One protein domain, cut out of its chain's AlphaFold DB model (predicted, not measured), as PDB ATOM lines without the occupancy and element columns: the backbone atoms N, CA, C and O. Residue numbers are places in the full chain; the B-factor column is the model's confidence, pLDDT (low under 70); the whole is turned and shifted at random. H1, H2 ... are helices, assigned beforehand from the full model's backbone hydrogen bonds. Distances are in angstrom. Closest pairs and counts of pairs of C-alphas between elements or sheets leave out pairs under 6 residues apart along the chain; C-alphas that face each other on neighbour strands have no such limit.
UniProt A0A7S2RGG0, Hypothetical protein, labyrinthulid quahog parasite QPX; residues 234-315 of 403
ATOM      1  N   PHE A 234     209.640 183.796 126.617       51.06
ATOM      2  CA  PHE A 234     210.603 183.788 125.509       51.06
ATOM      3  C   PHE A 234     212.058 183.971 125.996       51.06
ATOM      4  O   PHE A 234     212.975 183.414 125.403       51.06
ATOM      5  N   GLU A 235     212.253 184.687 127.108       65.25
ATOM      6  CA  GLU A 235     213.556 184.912 127.746       65.25
ATOM      7  C   GLU A 235     214.109 183.646 128.427       65.25
ATOM      8  O   GLU A 235     215.308 183.380 128.351       65.25
ATOM      9  N   GLU A 236     213.250 182.810 129.018       64.50
ATOM     10  CA  GLU A 236     213.641 181.520 129.607       64.50
ATOM     11  C   GLU A 236     214.105 180.518 128.540       64.50
ATOM     12  O   GLU A 236     215.083 179.792 128.748       64.50
ATOM     13  N   ASP A 237     213.441 180.488 127.382       70.81
ATOM     14  CA  ASP A 237     213.813 179.597 126.276       70.81
ATOM     15  C   ASP A 237     215.158 180.007 125.643       70.81
ATOM     16  O   ASP A 237     215.972 179.146 125.292       70.81
ATOM     17  N   GLU A 238     215.428 181.313 125.532       78.19
ATOM     18  CA  GLU A 238     216.717 181.828 125.050       78.19
ATOM     19  C   GLU A 238     217.850 181.546 126.049       78.19
ATOM     20  O   GLU A 238     218.908 181.048 125.656       78.19
ATOM     21  N   LEU A 239     217.613 181.770 127.346       78.12
ATOM     22  CA  LEU A 239     218.583 181.492 128.407       78.12
ATOM     23  C   LEU A 239     218.922 179.994 128.493       78.12
ATOM     24  O   LEU A 239     220.091 179.621 128.622       78.12
ATOM     25  N   ALA A 240     217.921 179.119 128.350       82.06
ATOM     26  CA  ALA A 240     218.130 177.674 128.303       82.06
ATOM     27  C   ALA A 240     218.998 177.262 127.105       82.06
ATOM     28  O   ALA A 240     219.873 176.405 127.235       82.06
ATOM     29  N   GLN A 241     218.791 177.872 125.936       85.06
ATOM     30  CA  GLN A 241     219.604 177.588 124.757       85.06
ATOM     31  C   GLN A 241     221.060 178.044 124.951       85.06
ATOM     32  O   GLN A 241     221.982 177.305 124.598       85.06
ATOM     33  N   CYS A 242     221.280 179.209 125.568       82.56
ATOM     34  CA  CYS A 242     222.620 179.699 125.892       82.56
ATOM     35  C   CYS A 242     223.367 178.759 126.852       82.56
ATOM     36  O   CYS A 242     224.507 178.378 126.576       82.56
ATOM     37  N   TRP A 243     222.719 178.316 127.935       87.75
ATOM     38  CA  TRP A 243     223.321 177.361 128.871       87.75
ATOM     39  C   TRP A 243     223.593 175.999 128.233       87.75
ATOM     40  O   TRP A 243     224.623 175.383 128.503       87.75
ATOM     41  N   PHE A 244     222.715 175.538 127.341       90.31
ATOM     42  CA  PHE A 244     222.919 174.284 126.618       90.31
ATOM     43  C   PHE A 244     224.185 174.327 125.752       90.31
ATOM     44  O   PHE A 244     225.005 173.405 125.782       90.31
ATOM     45  N   GLU A 245     224.384 175.417 125.013       87.06
ATOM     46  CA  GLU A 245     225.589 175.620 124.207       87.06
ATOM     47  C   GLU A 245     226.849 175.737 125.074       87.06
ATOM     48  O   GLU A 245     227.888 175.181 124.719       87.06
ATOM     49  N   ALA A 246     226.763 176.382 126.239       85.31
ATOM     50  CA  ALA A 246     227.881 176.463 127.175       85.31
ATOM     51  C   ALA A 246     228.264 175.079 127.740       85.31
ATOM     52  O   ALA A 246     229.431 174.689 127.704       85.31
ATOM     53  N   PHE A 247     227.289 174.288 128.197       89.00
ATOM     54  CA  PHE A 247     227.541 172.961 128.770       89.00
ATOM     55  C   PHE A 247     228.103 171.969 127.751       89.00
ATOM     56  O   PHE A 247     229.038 171.227 128.059       89.00
ATOM     57  N   THR A 248     227.588 171.981 126.522       88.62
ATOM     58  CA  THR A 248     228.123 171.140 125.441       88.62
ATOM     59  C   THR A 248     229.554 171.535 125.065       88.62
ATOM     60  O   THR A 248     230.388 170.661 124.829       88.62
ATOM     61  N   GLN A 249     229.895 172.829 125.095       83.12
ATOM     62  CA  GLN A 249     231.271 173.298 124.878       83.12
ATOM     63  C   GLN A 249     232.238 172.897 126.001       83.12
ATOM     64  O   GLN A 249     233.400 172.612 125.716       83.12
ATOM     65  N   ALA A 250     231.770 172.808 127.251       81.94
ATOM     66  CA  ALA A 250     232.556 172.247 128.355       81.94
ATOM     67  C   ALA A 250     232.784 170.729 128.246       81.94
ATOM     68  O   ALA A 250     233.601 170.180 128.984       81.94
ATOM     69  N   GLY A 251     232.102 170.052 127.318       85.25
ATOM     70  CA  GLY A 251     232.225 168.613 127.107       85.25
ATOM     71  C   GLY A 251     231.190 167.781 127.861       85.25
ATOM     72  O   GLY A 251     231.360 166.563 127.951       85.25
ATOM     73  N   LEU A 252     230.111 168.392 128.374       88.62
ATOM     74  CA  LEU A 252     228.969 167.616 128.849       88.62
ATOM     75  C   LEU A 252     228.260 166.963 127.650       88.62
ATOM     76  O   LEU A 252     228.036 167.625 126.636       88.62
ATOM     77  N   PRO A 253     227.864 165.682 127.756       89.12
ATOM     78  CA  PRO A 253     227.091 165.027 126.710       89.12
ATOM     79  C   PRO A 253     225.705 165.669 126.582       89.12
ATOM     80  O   PRO A 253     225.088 166.014 127.593       89.12
ATOM     81  N   ASP A 254     225.187 165.767 125.355       86.81
ATOM     82  CA  ASP A 254     223.904 166.414 125.031       86.81
ATOM     83  C   ASP A 254     222.735 165.919 125.903       86.81
ATOM     84  O   ASP A 254     221.898 166.713 126.342       86.81
ATOM     85  N   ASP A 255     222.716 164.616 126.206       88.75
ATOM     86  CA  ASP A 255     221.698 163.964 127.040       88.75
ATOM     87  C   ASP A 255     221.657 164.512 128.476       88.75
ATOM     88  O   ASP A 255     220.600 164.525 129.107       88.75
ATOM     89  N   ALA A 256     222.798 164.982 128.991       87.75
ATOM     90  CA  ALA A 256     222.919 165.604 130.306       87.75
ATOM     91  C   ALA A 256     222.833 167.137 130.222       87.75
ATOM     92  O   ALA A 256     222.172 167.761 131.048       87.75
ATOM     93  N   ALA A 257     223.437 167.751 129.201       87.62
ATOM     94  CA  ALA A 257     223.455 169.201 129.029       87.62
ATOM     95  C   ALA A 257     222.045 169.791 128.865       87.62
ATOM     96  O   ALA A 257     221.734 170.830 129.445       87.62
ATOM     97  N   LYS A 258     221.163 169.118 128.115       87.94
ATOM     98  CA  LYS A 258     219.801 169.600 127.841       87.94
ATOM     99  C   LYS A 258     218.916 169.729 129.091       87.94
ATOM    100  O   LYS A 258     218.341 170.800 129.283       87.94
ATOM    101  N   PRO A 259     218.771 168.701 129.952       89.56
ATOM    102  CA  PRO A 259     217.989 168.844 131.178       89.56
ATOM    103  C   PRO A 259     218.621 169.826 132.172       89.56
ATOM    104  O   PRO A 259     217.882 170.519 132.865       89.56
ATOM    105  N   TYR A 260     219.953 169.932 132.228       91.12
ATOM    106  CA  TYR A 260     220.617 170.886 133.123       91.12
ATOM    107  C   TYR A 260     220.411 172.332 132.682       91.12
ATOM    108  O   TYR A 260     220.112 173.177 133.516       91.12
ATOM    109  N   ALA A 261     220.485 172.612 131.381       88.06
ATOM    110  CA  ALA A 261     220.249 173.947 130.840       88.06
ATOM    111  C   ALA A 261     218.805 174.423 131.056       88.06
ATOM    112  O   ALA A 261     218.573 175.571 131.432       88.06
ATOM    113  N   LEU A 262     217.833 173.516 130.907       86.12
ATOM    114  CA  LEU A 262     216.442 173.788 131.279       86.12
ATOM    115  C   LEU A 262     216.287 174.015 132.787       86.12
ATOM    116  O   LEU A 262     215.502 174.864 133.195       86.12
ATOM    117  N   GLY A 263     217.032 173.275 133.615       86.69
ATOM    118  CA  GLY A 263     217.089 173.497 135.059       86.69
ATOM    119  C   GLY A 263     217.590 174.899 135.392       86.69
ATOM    120  O   GLY A 263     216.917 175.629 136.109       86.69
ATOM    121  N   PHE A 264     218.716 175.304 134.808       85.94
ATOM    122  CA  PHE A 264     219.315 176.623 135.016       85.94
ATOM    123  C   PHE A 264     218.371 177.755 134.622       85.94
ATOM    124  O   PHE A 264     218.157 178.670 135.411       85.94
ATOM    125  N   SER A 265     217.736 177.645 133.455       85.62
ATOM    126  CA  SER A 265     216.724 178.610 133.022       85.62
ATOM    127  C   SER A 265     215.531 178.672 133.983       85.62
ATOM    128  O   SER A 265     215.138 179.750 134.418       85.62
ATOM    129  N   LYS A 266     215.019 177.515 134.425       84.06
ATOM    130  CA  LYS A 266     213.896 177.440 135.371       84.06
ATOM    131  C   LYS A 266     214.205 178.081 136.730       84.06
ATOM    132  O   LYS A 266     213.303 178.621 137.364       84.06
ATOM    133  N   TYR A 267     215.448 177.991 137.198       82.62
ATOM    134  CA  TYR A 267     215.888 178.631 138.441       82.62
ATOM    135  C   TYR A 267     216.334 180.088 138.238       82.62
ATOM    136  O   TYR A 267     216.774 180.720 139.193       82.62
ATOM    137  N   GLY A 268     216.201 180.629 137.021       81.06
ATOM    138  CA  GLY A 268     216.604 181.994 136.693       81.06
ATOM    139  C   GLY A 268     218.107 182.216 136.835       81.06
ATOM    140  O   GLY A 268     218.525 183.319 137.175       81.06
ATOM    141  N   ILE A 269     218.916 181.172 136.636       83.69
ATOM    142  CA  ILE A 269     220.370 181.270 136.741       83.69
ATOM    143  C   ILE A 269     220.894 182.041 135.527       83.69
ATOM    144  O   ILE A 269     220.798 181.570 134.393       83.69
ATOM    145  N   ASP A 270     221.451 183.219 135.775       79.06
ATOM    146  CA  ASP A 270     222.017 184.142 134.801       79.06
ATOM    147  C   ASP A 270     223.491 184.446 135.122       79.06
ATOM    148  O   ASP A 270     224.063 183.939 136.087       79.06
ATOM    149  N   ASP A 271     224.130 185.286 134.310       71.75
ATOM    150  CA  ASP A 271     225.546 185.630 134.473       71.75
ATOM    151  C   ASP A 271     225.872 186.267 135.839       71.75
ATOM    152  O   ASP A 271     227.026 186.247 136.265       71.75
ATOM    153  N   THR A 272     224.884 186.858 136.522       73.50
ATOM    154  CA  THR A 272     225.091 187.586 137.782       73.50
ATOM    155  C   THR A 272     225.006 186.679 138.998       73.50
ATOM    156  O   THR A 272     225.802 186.821 139.926       73.50
ATOM    157  N   ASN A 273     224.072 185.729 139.000       80.81
ATOM    158  CA  ASN A 273     223.918 184.788 140.107       80.81
ATOM    159  C   ASN A 273     224.759 183.514 139.922       80.81
ATOM    160  O   ASN A 273     225.057 182.845 140.914       80.81
ATOM    161  N   ALA A 274     225.238 183.234 138.702       80.31
ATOM    162  CA  ALA A 274     226.130 182.112 138.430       80.31
ATOM    163  C   ALA A 274     227.432 182.169 139.250       80.31
ATOM    164  O   ALA A 274     227.941 181.120 139.635       80.31
ATOM    165  N   GLU A 275     227.945 183.363 139.587       79.75
ATOM    166  CA  GLU A 275     229.147 183.523 140.431       79.75
ATOM    167  C   GLU A 275     228.951 182.998 141.860       79.75
ATOM    168  O   GLU A 275     229.913 182.571 142.497       79.75
ATOM    169  N   SER A 276     227.715 183.000 142.361       82.19
ATOM    170  CA  SER A 276     227.402 182.548 143.720       82.19
ATOM    171  C   SER A 276     227.100 181.055 143.834       82.19
ATOM    172  O   SER A 276     226.912 180.575 144.948       82.19
ATOM    173  N   LEU A 277     227.066 180.323 142.715       86.50
ATOM    174  CA  LEU A 277     226.690 178.912 142.715       86.50
ATOM    175  C   LEU A 277     227.748 178.041 143.389       86.50
ATOM    176  O   LEU A 277     228.921 178.026 143.008       86.50
ATOM    177  N   THR A 278     227.298 177.257 144.361       88.75
ATOM    178  CA  THR A 278     228.093 176.243 145.057       88.75
ATOM    179  C   THR A 278     227.847 174.840 144.488       88.75
ATOM    180  O   THR A 278     226.915 174.614 143.710       88.75
ATOM    181  N   ASP A 279     228.687 173.863 144.860       90.06
ATOM    182  CA  ASP A 279     228.454 172.455 144.483       90.06
ATOM    183  C   ASP A 279     227.117 171.954 145.049       90.06
ATOM    184  O   ASP A 279     226.407 171.180 144.401       90.06
ATOM    185  N   GLU A 280     226.769 172.435 146.241       89.12
ATOM    186  CA  GLU A 280     225.519 172.162 146.931       89.12
ATOM    187  C   GLU A 280     224.315 172.706 146.149       89.12
ATOM    188  O   GLU A 280     223.384 171.943 145.886       89.12
ATOM    189  N   ASP A 281     224.373 173.953 145.670       87.69
ATOM    190  CA  ASP A 281     223.293 174.554 144.869       87.69
ATOM    191  C   ASP A 281     223.068 173.773 143.568       87.69
ATOM    192  O   ASP A 281     221.945 173.416 143.214       87.69
ATOM    193  N   LEU A 282     224.145 173.406 142.865       88.44
ATOM    194  CA  LEU A 282     224.047 172.597 141.645       88.44
ATOM    195  C   LEU A 282     223.446 171.212 141.906       88.44
ATOM    196  O   LEU A 282     222.724 170.665 141.062       88.44
ATOM    197  N   GLN A 283     223.734 170.632 143.071       88.69
ATOM    198  CA  GLN A 283     223.132 169.376 143.491       88.69
ATOM    199  C   GLN A 283     221.632 169.543 143.780       88.69
ATOM    200  O   GLN A 283     220.846 168.684 143.364       88.69
ATOM    201  N   GLU A 284     221.220 170.642 144.416       84.12
ATOM    202  CA  GLU A 284     219.811 170.994 144.650       84.12
ATOM    203  C   GLU A 284     219.054 171.286 143.343       84.12
ATOM    204  O   GLU A 284     217.891 170.902 143.192       84.12
ATOM    205  N   HIS A 285     219.733 171.838 142.335       82.81
ATOM    206  CA  HIS A 285     219.187 172.066 140.994       82.81
ATOM    207  C   HIS A 285     219.067 170.796 140.131       82.81
ATOM    208  O   HIS A 285     218.637 170.863 138.977       82.81
ATOM    209  N   GLY A 286     219.381 169.620 140.684       82.38
ATOM    210  CA  GLY A 286     219.157 168.325 140.037       82.38
ATOM    211  C   GLY A 286     220.371 167.753 139.303       82.38
ATOM    212  O   GLY A 286     220.238 166.753 138.591       82.38
ATOM    213  N   ILE A 287     221.565 168.324 139.488       89.94
ATOM    214  CA  ILE A 287     222.811 167.787 138.927       89.94
ATOM    215  C   ILE A 287     223.437 166.823 139.942       89.94
ATOM    216  O   ILE A 287     224.348 167.141 140.704       89.94
ATOM    217  N   SER A 288     222.944 165.586 139.960       87.44
ATOM    218  CA  SER A 288     223.396 164.561 140.914       87.44
ATOM    219  C   SER A 288     224.821 164.050 140.658       87.44
ATOM    220  O   SER A 288     225.478 163.571 141.583       87.44
ATOM    221  N   ASN A 289     225.321 164.158 139.423       92.12
ATOM    222  CA  ASN A 289     226.657 163.693 139.064       92.12
ATOM    223  C   ASN A 289     227.727 164.724 139.452       92.12
ATOM    224  O   ASN A 289     227.825 165.784 138.835       92.12
ATOM    225  N   LYS A 290     228.583 164.361 140.411       90.75
ATOM    226  CA  LYS A 290     229.691 165.198 140.887       90.75
ATOM    227  C   LYS A 290     230.632 165.658 139.767       90.75
ATOM    228  O   LYS A 290     231.010 166.819 139.734       90.75
ATOM    229  N   SER A 291     230.952 164.786 138.807       91.19
ATOM    230  CA  SER A 291     231.829 165.158 137.687       91.19
ATOM    231  C   SER A 291     231.194 166.216 136.779       91.19
ATOM    232  O   SER A 291     231.901 167.072 136.256       91.19
ATOM    233  N   HIS A 292     229.868 166.185 136.607       91.94
ATOM    234  CA  HIS A 292     229.159 167.210 135.840       91.94
ATOM    235  C   HIS A 292     229.136 168.541 136.597       91.94
ATOM    236  O   HIS A 292     229.327 169.581 135.977       91.94
ATOM    237  N   ARG A 293     228.960 168.518 137.926       92.19
ATOM    238  CA  ARG A 293     229.015 169.734 138.750       92.19
ATOM    239  C   ARG A 293     230.390 170.388 138.726       92.19
ATOM    240  O   ARG A 293     230.474 171.579 138.462       92.19
ATOM    241  N   GLU A 294     231.461 169.610 138.888       91.12
ATOM    242  CA  GLU A 294     232.840 170.114 138.785       91.12
ATOM    243  C   GLU A 294     233.113 170.752 137.414       91.12
ATOM    244  O   GLU A 294     233.730 171.812 137.328       91.12
ATOM    245  N   MET A 295     232.614 170.140 136.336       89.00
ATOM    246  CA  MET A 295     232.755 170.660 134.974       89.00
ATOM    247  C   MET A 295     231.975 171.966 134.764       89.00
ATOM    248  O   MET A 295     232.486 172.892 134.138       89.00
ATOM    249  N   ILE A 296     230.762 172.057 135.312       89.81
ATOM    250  CA  ILE A 296     229.921 173.258 135.242       89.81
ATOM    251  C   ILE A 296     230.525 174.400 136.067       89.81
ATOM    252  O   ILE A 296     230.654 175.506 135.549       89.81
ATOM    253  N   LEU A 297     230.969 174.140 137.301       89.94
ATOM    254  CA  LEU A 297     231.654 175.139 138.132       89.94
ATOM    255  C   LEU A 297     232.946 175.628 137.467       89.94
ATOM    256  O   LEU A 297     233.205 176.829 137.438       89.94
ATOM    257  N   GLY A 298     233.725 174.719 136.872       88.38
ATOM    258  CA  GLY A 298     234.928 175.077 136.121       88.38
ATOM    259  C   GLY A 298     234.636 175.964 134.906       88.38
ATOM    260  O   GLY A 298     235.368 176.919 134.651       88.38
ATOM    261  N   LEU A 299     233.544 175.693 134.181       87.50
ATOM    262  CA  LEU A 299     233.087 176.548 133.084       87.50
ATOM    263  C   LEU A 299     232.692 177.941 133.593       87.50
ATOM    264  O   LEU A 299     233.163 178.933 133.041       87.50
ATOM    265  N   ILE A 300     231.878 178.024 134.647       86.88
ATOM    266  CA  ILE A 300     231.444 179.304 135.228       86.88
ATOM    267  C   ILE A 300     232.660 180.127 135.666       86.88
ATOM    268  O   ILE A 300     232.777 181.298 135.309       86.88
ATOM    269  N   GLN A 301     233.616 179.507 136.358       86.12
ATOM    270  CA  GLN A 301     234.835 180.182 136.793       86.12
ATOM    271  C   GLN A 301     235.669 180.696 135.608       86.12
ATOM    272  O   GLN A 301     236.122 181.842 135.626       86.12
ATOM    273  N   SER A 302     235.817 179.896 134.548       84.31
ATOM    274  CA  SER A 302     236.530 180.314 133.334       84.31
ATOM    275  C   SER A 302     235.841 181.486 132.621       84.31
ATOM    276  O   SER A 302     236.520 182.390 132.124       84.31
ATOM    277  N   LEU A 303     234.505 181.508 132.593       79.75
ATOM    278  CA  LEU A 303     233.730 182.614 132.026       79.75
ATOM    279  C   LEU A 303     233.916 183.906 132.835       79.75
ATOM    280  O   LEU A 303     234.115 184.971 132.249       79.75
ATOM    281  N   LEU A 304     233.921 183.814 134.167       80.69
ATOM    282  CA  LEU A 304     234.139 184.957 135.062       80.69
ATOM    283  C   LEU A 304     235.564 185.515 134.960       80.69
ATOM    284  O   LEU A 304     235.751 186.732 134.940       80.69
ATOM    285  N   GLU A 305     236.574 184.652 134.849       83.25
ATOM    286  CA  GLU A 305     237.964 185.072 134.625       83.25
ATOM    287  C   GLU A 305     238.106 185.816 133.290       83.25
ATOM    288  O   GLU A 305     238.666 186.914 133.253       83.25
ATOM    289  N   SER A 306     237.492 185.303 132.221       76.38
ATOM    290  CA  SER A 306     237.484 185.970 130.915       76.38
ATOM    291  C   SER A 306     236.729 187.309 130.931       76.38
ATOM    292  O   SER A 306     237.153 188.267 130.274       76.38
ATOM    293  N   GLN A 307     235.652 187.427 131.719       68.44
ATOM    294  CA  GLN A 307     234.970 188.706 131.946       68.44
ATOM    295  C   GLN A 307     235.868 189.717 132.663       68.44
ATOM    296  O   GLN A 307     235.932 190.873 132.242       68.44
ATOM    297  N   ARG A 308     236.579 189.300 133.717       73.25
ATOM    298  CA  ARG A 308     237.501 190.173 134.463       73.25
ATOM    299  C   ARG A 308     238.660 190.633 133.582       73.25
ATOM    300  O   ARG A 308     238.996 191.813 133.588       73.25
ATOM    301  N   GLU A 309     239.224 189.742 132.771       71.50
ATOM    302  CA  GLU A 309     240.254 190.092 131.785       71.50
ATOM    303  C   GLU A 309     239.730 191.071 130.729       71.50
ATOM    304  O   GLU A 309     240.408 192.038 130.388       71.50
ATOM    305  N   SER A 310     238.501 190.874 130.250       63.78
ATOM    306  CA  SER A 310     237.885 191.766 129.263       63.78
ATOM    307  C   SER A 310     237.548 193.138 129.850       63.78
ATOM    308  O   SER A 310     237.724 194.142 129.169       63.78
ATOM    309  N   GLN A 311     237.116 193.219 131.112       60.91
ATOM    310  CA  GLN A 311     236.891 194.498 131.795       60.91
ATOM    311  C   GLN A 311     238.201 195.241 132.077       60.91
ATOM    312  O   GLN A 311     238.257 196.455 131.902       60.91
ATOM    313  N   ASN A 312     239.260 194.518 132.445       62.56
ATOM    314  CA  ASN A 312     240.576 195.111 132.679       62.56
ATOM    315  C   ASN A 312     241.250 195.578 131.375       62.56
ATOM    316  O   ASN A 312     241.975 196.567 131.397       62.56
ATOM    317  N   ASN A 313     240.969 194.932 130.236       56.97
ATOM    318  CA  ASN A 313     241.502 195.320 128.922       56.97
ATOM    319  C   ASN A 313     240.615 196.321 128.154       56.97
ATOM    320  O   ASN A 313     241.097 197.002 127.251       56.97
ATOM    321  N   ALA A 314     239.338 196.473 128.518       52.47
ATOM    322  CA  ALA A 314     238.426 197.444 127.901       52.47
ATOM    323  C   ALA A 314     238.761 198.915 128.232       52.47
ATOM    324  O   ALA A 314     238.118 199.820 127.701       52.47
ATOM    325  N   GLY A 315     239.749 199.159 129.100       49.16
ATOM    326  CA  GLY A 315     240.235 200.497 129.436       49.16
ATOM    327  C   GLY A 315     241.334 201.053 128.520       49.16
ATOM    328  O   GLY A 315     241.583 202.253 128.592       49.16
TER     329      GLY A 315
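This is residues 234 to 315 of the 403 residues of the protein "Hypothetical protein" of labyrinthulid quahog parasite QPX (UniProt A0A7S2RGG0). A helical hairpin of H1 and H2 and a short helix, H3, form a small body together with the first part of the long helix H4, whose far end sticks out as an arm with residues 305 to 315. H3 packs on H4 near its beginning, and a long loop of residues 267 to 278 joins the hairpin to H3. The printed part has 82 residues with four named helices, H1 to H4 in that order, and no named strand; the class is all helix. The whole is compact, with a radius of gyration of the C-alphas of 12.7 A and spans of 40 by 30 by 21 A.

H1, residues 234 to 249, begins at C-alpha 234 (210.603, 183.788, 125.509) and is 23.2 A long. H2, residues 254 to 266, measures 18.1 A. H3, residues 279 to 284, measures 8.8 A. H4, residues 290 to 313, runs 34.5 A to C-alpha 313 at (241.502, 195.320, 128.922).

H1 and H2 touch as a hairpin, opposite ways at a tilt of 38 degrees, only just steep; their closest C-alphas, of Ala 240 and Ala 261, are 5.0 A apart. H1 and H4 only just touch, with 3 pairs of C-alphas within 8 A, the closest being Phe 247 and Ile 296 at 6.9 A; they stand about perpendicular, at 78 degrees. H4 touches H3 with residues 293 to 297 alone, opposite ways at a steep tilt of 61 degrees; the closest C-alphas, of Asp 279 and Arg 293, are 6.4 A apart. H2 and H4 are near each other, while H3 is apart from H1 and H2. Each O i to N i+4 pair is within hydrogen-bond range in H1, H3 and H4, and 8 of 9 are in H2.

The C-alphas farthest apart, of Ser 288 and Gly 315, are 41.3 A apart. The printed part has no cut. The link from H2 to H3 is long; the other two are tight. Mean pLDDT of the printed part is 82.0, and residues 234 to 236, 307 and 310 to 315 are under 70.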